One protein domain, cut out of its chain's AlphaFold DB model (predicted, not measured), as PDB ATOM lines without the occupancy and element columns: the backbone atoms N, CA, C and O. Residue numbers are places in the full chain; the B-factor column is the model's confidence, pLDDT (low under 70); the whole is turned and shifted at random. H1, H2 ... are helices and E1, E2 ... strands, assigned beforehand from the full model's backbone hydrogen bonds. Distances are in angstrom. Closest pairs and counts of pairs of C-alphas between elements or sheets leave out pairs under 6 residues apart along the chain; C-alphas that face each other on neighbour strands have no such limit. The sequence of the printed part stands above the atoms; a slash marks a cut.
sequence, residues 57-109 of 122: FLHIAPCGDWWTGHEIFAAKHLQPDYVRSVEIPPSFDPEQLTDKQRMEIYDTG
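Overview. This is residues 57 to 109 of the 122 residues of the protein "Hypothetical protein" of Leptocylindrus danicus (UniProt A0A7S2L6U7). A small sheet of three antiparallel strands, E2, E1 and E3, has one helix, H1, packed across one of its faces where E1 ends and E3 begins; the long loop of residues 70 to 83 lies at one end of the longest axis and the turn round Ser 91 at the other. The printed part has 53 residues, with three named strands and one named helix in the order E1, E2, E3, H1, and the sheet runs E2, E1, E3. The class is mixed, helices and strands, with 23 residues in named elements, under half of those printed. The whole is compact, with a radius of gyration of the C-alphas of 10.7 A and spans of 31 by 22 by 17 A.

Along the chain. E1, residues 57 to 60, begins at C-alpha 57 at (193.114, 189.922, 176.331) and is 9.6 A long from first to last C-alpha. E2, residues 66 to 69, is 10.2 A long. E3, residues 84 to 88, begins at C-alpha 84 at (200.992, 191.570, 171.265) and is 12.3 A long. H1, residues 99 to 108, is 14.3 A long and ends at C-alpha 108 at (206.647, 183.199, 172.542).

Arrangement. E1 is the inner strand of the sheet, and E2 and E3 are its edge strands. E1 and E2 form a hairpin and are antiparallel at 157 degrees, with N 57 and O 69 within hydrogen-bond range at 2.7 A and N 59 and O 67 at 2.8 A. E1 and E3 are antiparallel at 145 degrees, with N 58 and O 86 within hydrogen-bond range at 2.8 A and N 84 and O 60 at 2.9 A. E2 and E3 are apart. H1 is on the sheet at a height over the sheet of 9.4 A, two layers with the helix on one face. It lies over E1 and E3, only just not over E2, on which 2 of its C-alphas fall. It runs across the strands, at 80 degrees to E1 on the local plane. The closest C-alphas of E1 and H1 are those of Ile 60 and Tyr 106, 6.3 A apart; those of E3 and H1 are Arg 84 and Tyr 106, 6.2 A apart. In H1 every O i to N i+4 pair is within hydrogen-bond range.

Size, cuts and confidence. The C-alphas of His 77 and Ser 91, the two farthest apart, are 32.7 A from each other. The printed part has no cut. The link from E1 to E2 is tight, that from E2 to E3 is long with 14 residues, and that from E3 to H1 is short with 10 residues. The mean pLDDT of the printed part is 83.6; residues 74 to 78 and 80 to 81, in the long link, are under 70.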
ATOM      1  N   PHE A  57     191.823 189.950 176.994       90.12
ATOM      2  CA  PHE A  57     193.114 189.922 176.331       90.12
ATOM      3  C   PHE A  57     194.128 190.705 177.160       90.12
ATOM      4  O   PHE A  57     193.820 191.761 177.715       90.12
ATOM      5  N   LEU A  58     195.340 190.164 177.245       90.06
ATOM      6  CA  LEU A  58     196.522 190.826 177.770       90.06
ATOM      7  C   LEU A  58     197.242 191.477 176.599       90.06
ATOM      8  O   LEU A  58     197.658 190.786 175.669       90.06
ATOM      9  N   HIS A  59     197.398 192.789 176.657       90.62
ATOM     10  CA  HIS A  59     198.168 193.553 175.692       90.62
ATOM     11  C   HIS A  59     199.538 193.839 176.288       90.62
ATOM     12  O   HIS A  59     199.622 194.385 177.388       90.62
ATOM     13  N   ILE A  60     200.597 193.461 175.575       90.31
ATOM     14  CA  ILE A  60     201.987 193.649 176.003       90.31
ATOM     15  C   ILE A  60     202.731 194.408 174.910       90.31
ATOM     16  O   ILE A  60     202.702 194.017 173.738       90.31
ATOM     17  N   ALA A  61     203.385 195.496 175.297       87.88
ATOM     18  CA  ALA A  61     204.288 196.258 174.446       87.88
ATOM     19  C   ALA A  61     205.751 195.809 174.656       87.88
ATOM     20  O   ALA A  61     206.104 195.351 175.745       87.88
ATOM     21  N   PRO A  62     206.646 196.009 173.671       86.31
ATOM     22  CA  PRO A  62     208.064 195.641 173.760       86.31
ATOM     23  C   PRO A  62     208.825 196.395 174.861       86.31
ATOM     24  O   PRO A  62     209.916 195.988 175.247       86.31
ATOM     25  N   CYS A  63     208.275 197.500 175.375       85.38
ATOM     26  CA  CYS A  63     208.822 198.218 176.527       85.38
ATOM     27  C   CYS A  63     208.505 197.556 177.878       85.38
ATOM     28  O   CYS A  63     209.031 198.005 178.895       85.38
ATOM     29  N   GLY A  64     207.658 196.523 177.902       84.12
ATOM     30  CA  GLY A  64     207.158 195.894 179.125       84.12
ATOM     31  C   GLY A  64     205.898 196.551 179.696       84.12
ATOM     32  O   GLY A  64     205.350 196.053 180.679       84.12
ATOM     33  N   ASP A  65     205.405 197.631 179.077       88.44
ATOM     34  CA  ASP A  65     204.094 198.184 179.416       88.44
ATOM     35  C   ASP A  65     203.002 197.179 179.040       88.44
ATOM     36  O   ASP A  65     203.043 196.553 177.973       88.44
ATOM     37  N   TRP A  66     202.008 197.034 179.913       90.38
ATOM     38  CA  TRP A  66     200.915 196.096 179.710       90.38
ATOM     39  C   TRP A  66     199.586 196.655 180.204       90.38
ATOM     40  O   TRP A  66     199.532 197.503 181.096       90.38
ATOM     41  N   TRP A  67     198.502 196.169 179.608       90.38
ATOM     42  CA  TRP A  67     197.138 196.444 180.045       90.38
ATOM     43  C   TRP A  67     196.215 195.303 179.622       90.38
ATOM     44  O   TRP A  67     196.580 194.460 178.800       90.38
ATOM     45  N   THR A  68     195.008 195.264 180.176       90.25
ATOM     46  CA  THR A  68     193.985 194.289 179.790       90.25
ATOM     47  C   THR A  68     192.816 194.961 179.089       90.25
ATOM     48  O   THR A  68     192.459 196.102 179.383       90.25
ATOM     49  N   GLY A  69     192.230 194.254 178.130       87.75
ATOM     50  CA  GLY A  69     191.114 194.740 177.328       87.75
ATOM     51  C   GLY A  69     190.255 193.589 176.824       87.75
ATOM     52  O   GLY A  69     190.686 192.444 176.800       87.75
ATOM     53  N   HIS A  70     189.013 193.868 176.434       86.62
ATOM     54  CA  HIS A  70     188.109 192.845 175.884       86.62
ATOM     55  C   HIS A  70     188.182 192.738 174.353       86.62
ATOM     56  O   HIS A  70     187.468 191.942 173.744       86.62
ATOM     57  N   GLU A  71     189.027 193.552 173.726       82.75
ATOM     58  CA  GLU A  71     189.150 193.671 172.278       82.75
ATOM     59  C   GLU A  71     190.587 193.380 171.865       82.75
ATOM     60  O   GLU A  71     191.522 193.780 172.550       82.75
ATOM     61  N   ILE A  72     190.778 192.702 170.732       83.19
ATOM     62  CA  ILE A  72     192.112 192.499 170.161       83.19
ATOM     63  C   ILE A  72     192.572 193.836 169.582       83.19
ATOM     64  O   ILE A  72     191.953 194.370 168.660       83.19
ATOM     65  N   PHE A  73     193.659 194.384 170.121       73.19
ATOM     66  CA  PHE A  73     194.153 195.679 169.685       73.19
ATOM     67  C   PHE A  73     194.880 195.531 168.346       73.19
ATOM     68  O   PHE A  73     195.993 195.018 168.281       73.19
ATOM     69  N   ALA A  74     194.242 195.994 167.273       62.06
ATOM     70  CA  ALA A  74     194.841 196.131 165.953       62.06
ATOM     71  C   ALA A  74     194.916 197.622 165.612       62.06
ATOM     72  O   ALA A  74     194.020 198.194 164.991       62.06
ATOM     73  N   ALA A  75     195.971 198.298 166.058       59.72
ATOM     74  CA  ALA A  75     196.171 199.685 165.673       59.72
ATOM     75  C   ALA A  75     196.589 199.754 164.200       59.72
ATOM     76  O   ALA A  75     197.723 199.451 163.849       59.72
ATOM     77  N   LYS A  76     195.674 200.227 163.348       62.06
ATOM     78  CA  LYS A  76     195.855 200.416 161.895       62.06
ATOM     79  C   LYS A  76     197.117 201.210 161.501       62.06
ATOM     80  O   LYS A  76     197.552 201.136 160.358       62.06
ATOM     81  N   HIS A  77     197.676 201.988 162.428       67.56
ATOM     82  CA  HIS A  77     198.841 202.852 162.217       67.56
ATOM     83  C   HIS A  77     200.064 202.477 163.063       67.56
ATOM     84  O   HIS A  77     201.078 203.171 162.989       67.56
ATOM     85  N   LEU A  78     199.990 201.410 163.860       68.94
ATOM     86  CA  LEU A  78     201.169 200.850 164.514       68.94
ATOM     87  C   LEU A  78     201.745 199.742 163.637       68.94
ATOM     88  O   LEU A  78     201.028 199.100 162.869       68.94
ATOM     89  N   GLN A  79     203.059 199.540 163.738       75.00
ATOM     90  CA  GLN A  79     203.674 198.366 163.132       75.00
ATOM     91  C   GLN A  79     202.977 197.110 163.681       75.00
ATOM     92  O   GLN A  79     202.670 197.081 164.877       75.00
ATOM     93  N   PRO A  80     202.709 196.105 162.830       67.12
ATOM     94  CA  PRO A  80     201.887 194.944 163.179       67.12
ATOM     95  C   PRO A  80     202.382 194.174 164.414       67.12
ATOM     96  O   PRO A  80     201.576 193.527 165.070       67.12
ATOM     97  N   ASP A  81     203.654 194.328 164.789       69.00
ATOM     98  CA  ASP A  81     204.273 193.633 165.922       69.00
ATOM     99  C   ASP A  81     204.528 194.533 167.144       69.00
ATOM    100  O   ASP A  81     205.158 194.116 168.113       69.00
ATOM    101  N   TYR A  82     204.049 195.783 167.144       81.62
ATOM    102  CA  TYR A  82     204.328 196.706 168.251       81.62
ATOM    103  C   TYR A  82     203.580 196.349 169.545       81.62
ATOM    104  O   TYR A  82     204.051 196.664 170.630       81.62
ATOM    105  N   VAL A  83     202.415 195.706 169.461       86.75
ATOM    106  CA  VAL A  83     201.659 195.259 170.641       86.75
ATOM    107  C   VAL A  83     201.180 193.846 170.395       86.75
ATOM    108  O   VAL A  83     200.498 193.587 169.404       86.75
ATOM    109  N   ARG A  84     201.486 192.941 171.323       87.38
ATOM    110  CA  ARG A  84     200.992 191.570 171.265       87.38
ATOM    111  C   ARG A  84     199.785 191.419 172.172       87.38
ATOM    112  O   ARG A  84     199.835 191.792 173.340       87.38
ATOM    113  N   SER A  85     198.699 190.889 171.614       89.62
ATOM    114  CA  SER A  85     197.462 190.607 172.345       89.62
ATOM    115  C   SER A  85     197.333 189.101 172.545       89.62
ATOM    116  O   SER A  85     197.291 188.361 171.562       89.62
ATOM    117  N   VAL A  86     197.272 188.646 173.794       89.38
ATOM    118  CA  VAL A  86     197.169 187.222 174.149       89.38
ATOM    119  C   VAL A  86     195.899 186.997 174.963       89.38
ATOM    120  O   VAL A  86     195.612 187.756 175.883       89.38
ATOM    121  N   GLU A  87     195.106 185.982 174.624       90.31
ATOM    122  CA  GLU A  87     193.853 185.682 175.330       90.31
ATOM    123  C   GLU A  87     194.130 185.131 176.733       90.31
ATOM    124  O   GLU A  87     194.803 184.118 176.884       90.31
ATOM    125  N   ILE A  88     193.599 185.787 177.761       87.12
ATOM    126  CA  ILE A  88     193.778 185.405 179.159       87.12
ATOM    127  C   ILE A  88     192.677 184.413 179.557       87.12
ATOM    128  O   ILE A  88     191.489 184.722 179.409       87.12
ATOM    129  N   PRO A  89     193.033 183.248 180.126       84.56
ATOM    130  CA  PRO A  89     192.056 182.361 180.741       84.56
ATOM    131  C   PRO A  89     191.312 183.069 181.887       84.56
ATOM    132  O   PRO A  89     191.941 183.770 182.674       84.56
ATOM    133  N   PRO A  90     190.002 182.841 182.082       79.75
ATOM    134  CA  PRO A  90     189.220 183.533 183.114       79.75
ATOM    135  C   PRO A  90     189.688 183.257 184.555       79.75
ATOM    136  O   PRO A  90     189.310 183.975 185.474       79.75
ATOM    137  N   SER A  91     190.492 182.213 184.765       80.88
ATOM    138  CA  SER A  91     191.097 181.844 186.048       80.88
ATOM    139  C   SER A  91     192.505 182.412 186.260       80.88
ATOM    140  O   SER A  91     193.118 182.147 187.297       80.88
ATOM    141  N   PHE A  92     193.049 183.140 185.282       82.62
ATOM    142  CA  PHE A  92     194.409 183.657 185.319       82.62
ATOM    143  C   PHE A  92     194.423 185.135 185.715       82.62
ATOM    144  O   PHE A  92     193.732 185.959 185.121       82.62
ATOM    145  N   ASP A  93     195.243 185.460 186.710       84.69
ATOM    146  CA  ASP A  93     195.415 186.817 187.214       84.69
ATOM    147  C   ASP A  93     196.674 187.460 186.595       84.69
ATOM    148  O   ASP A  93     197.792 187.015 186.885       84.69
ATOM    149  N   PRO A  94     196.536 188.482 185.728       83.12
ATOM    150  CA  PRO A  94     197.667 189.121 185.054       83.12
ATOM    151  C   PRO A  94     198.555 189.950 185.995       83.12
ATOM    152  O   PRO A  94     199.711 190.239 185.655       83.12
ATOM    153  N   GLU A  95     198.062 190.316 187.180       86.56
ATOM    154  CA  GLU A  95     198.848 191.066 188.166       86.56
ATOM    155  C   GLU A  95     199.944 190.202 188.807       86.56
ATOM    156  O   GLU A  95     200.982 190.728 189.211       86.56
ATOM    157  N   GLN A  96     199.776 188.874 188.815       87.50
ATOM    158  CA  GLN A  96     200.755 187.923 189.364       87.50
ATOM    159  C   GLN A  96     201.960 187.681 188.446       87.50
ATOM    160  O   GLN A  96     202.939 187.064 188.869       87.50
ATOM    161  N   LEU A  97     201.907 188.135 187.191       85.12
ATOM    162  CA  LEU A  97     203.016 187.987 186.255       85.12
ATOM    163  C   LEU A  97     204.167 188.923 186.623       85.12
ATOM    164  O   LEU A  97     203.994 190.129 186.789       85.12
ATOM    165  N   THR A  98     205.375 188.374 186.674       89.19
ATOM    166  CA  THR A  98     206.593 189.191 186.725       89.19
ATOM    167  C   THR A  98     206.891 189.795 185.354       89.19
ATOM    168  O   THR A  98     206.531 189.224 184.324       89.19
ATOM    169  N   ASP A  99     207.618 190.913 185.313       86.94
ATOM    170  CA  ASP A  99     207.989 191.563 184.046       86.94
ATOM    171  C   ASP A  99     208.764 190.623 183.111       86.94
ATOM    172  O   ASP A  99     208.576 190.651 181.899       86.94
ATOM    173  N   LYS A 100     209.569 189.713 183.675       87.69
ATOM    174  CA  LYS A 100     210.277 188.678 182.908       87.69
ATOM    175  C   LYS A 100     209.314 187.734 182.188       87.69
ATOM    176  O   LYS A 100     209.491 187.482 181.003       87.69
ATOM    177  N   GLN A 101     208.282 187.255 182.883       88.88
ATOM    178  CA  GLN A 101     207.276 186.367 182.294       88.88
ATOM    179  C   GLN A 101     206.424 187.097 181.255       88.88
ATOM    180  O   GLN A 101     206.061 186.512 180.243       88.88
ATOM    181  N   ARG A 102     206.126 188.386 181.468       87.31
ATOM    182  CA  ARG A 102     205.417 189.206 180.471       87.31
ATOM    183  C   ARG A 102     206.217 189.316 179.176       87.31
ATOM    184  O   ARG A 102     205.650 189.141 178.102       87.31
ATOM    185  N   MET A 103     207.524 189.547 179.279       88.56
ATOM    186  CA  MET A 103     208.405 189.583 178.110       88.56
ATOM    187  C   MET A 103     208.505 188.220 177.417       88.56
ATOM    188  O   MET A 103     208.408 188.148 176.199       88.56
ATOM    189  N   GLU A 104     208.588 187.127 178.175       89.31
ATOM    190  CA  GLU A 104     208.581 185.773 177.608       89.31
ATOM    191  C   GLU A 104     207.275 185.463 176.853       89.31
ATOM    192  O   GLU A 104     207.306 184.891 175.761       89.31
ATOM    193  N   ILE A 105     206.127 185.899 177.384       89.44
ATOM    194  CA  ILE A 105     204.827 185.806 176.703       89.44
ATOM    195  C   ILE A 105     204.816 186.670 175.436       89.44
ATOM    196  O   ILE A 105     204.236 186.264 174.431       89.44
ATOM    197  N   TYR A 106     205.441 187.848 175.451       88.19
ATOM    198  CA  TYR A 106     205.537 188.698 174.264       88.19
ATOM    199  C   TYR A 106     206.342 188.022 173.143       88.19
ATOM    200  O   TYR A 106     205.903 188.035 171.991       88.19
ATOM    201  N   ASP A 107     207.454 187.367 173.472       88.69
ATOM    202  CA  ASP A 107     208.301 186.683 172.489       88.69
ATOM    203  C   ASP A 107     207.639 185.394 171.969       88.69
ATOM    204  O   ASP A 107     207.480 185.193 170.759       88.69
ATOM    205  N   THR A 108     207.182 184.532 172.880       88.50
ATOM    206  CA  THR A 108     206.647 183.199 172.542       88.50
ATOM    207  C   THR A 108     205.174 183.217 172.132       88.50
ATOM    208  O   THR A 108     204.729 182.369 171.357       88.50
ATOM    209  N   GLY A 109     204.394 184.174 172.636       84.38
ATOM    210  CA  GLY A 109     202.935 184.197 172.520       84.38
ATOM    211  C   GLY A 109     202.217 183.159 173.383       84.38
ATOM    212  O   GLY A 109     201.030 182.932 173.159       84.38
TER     213      GLY A 109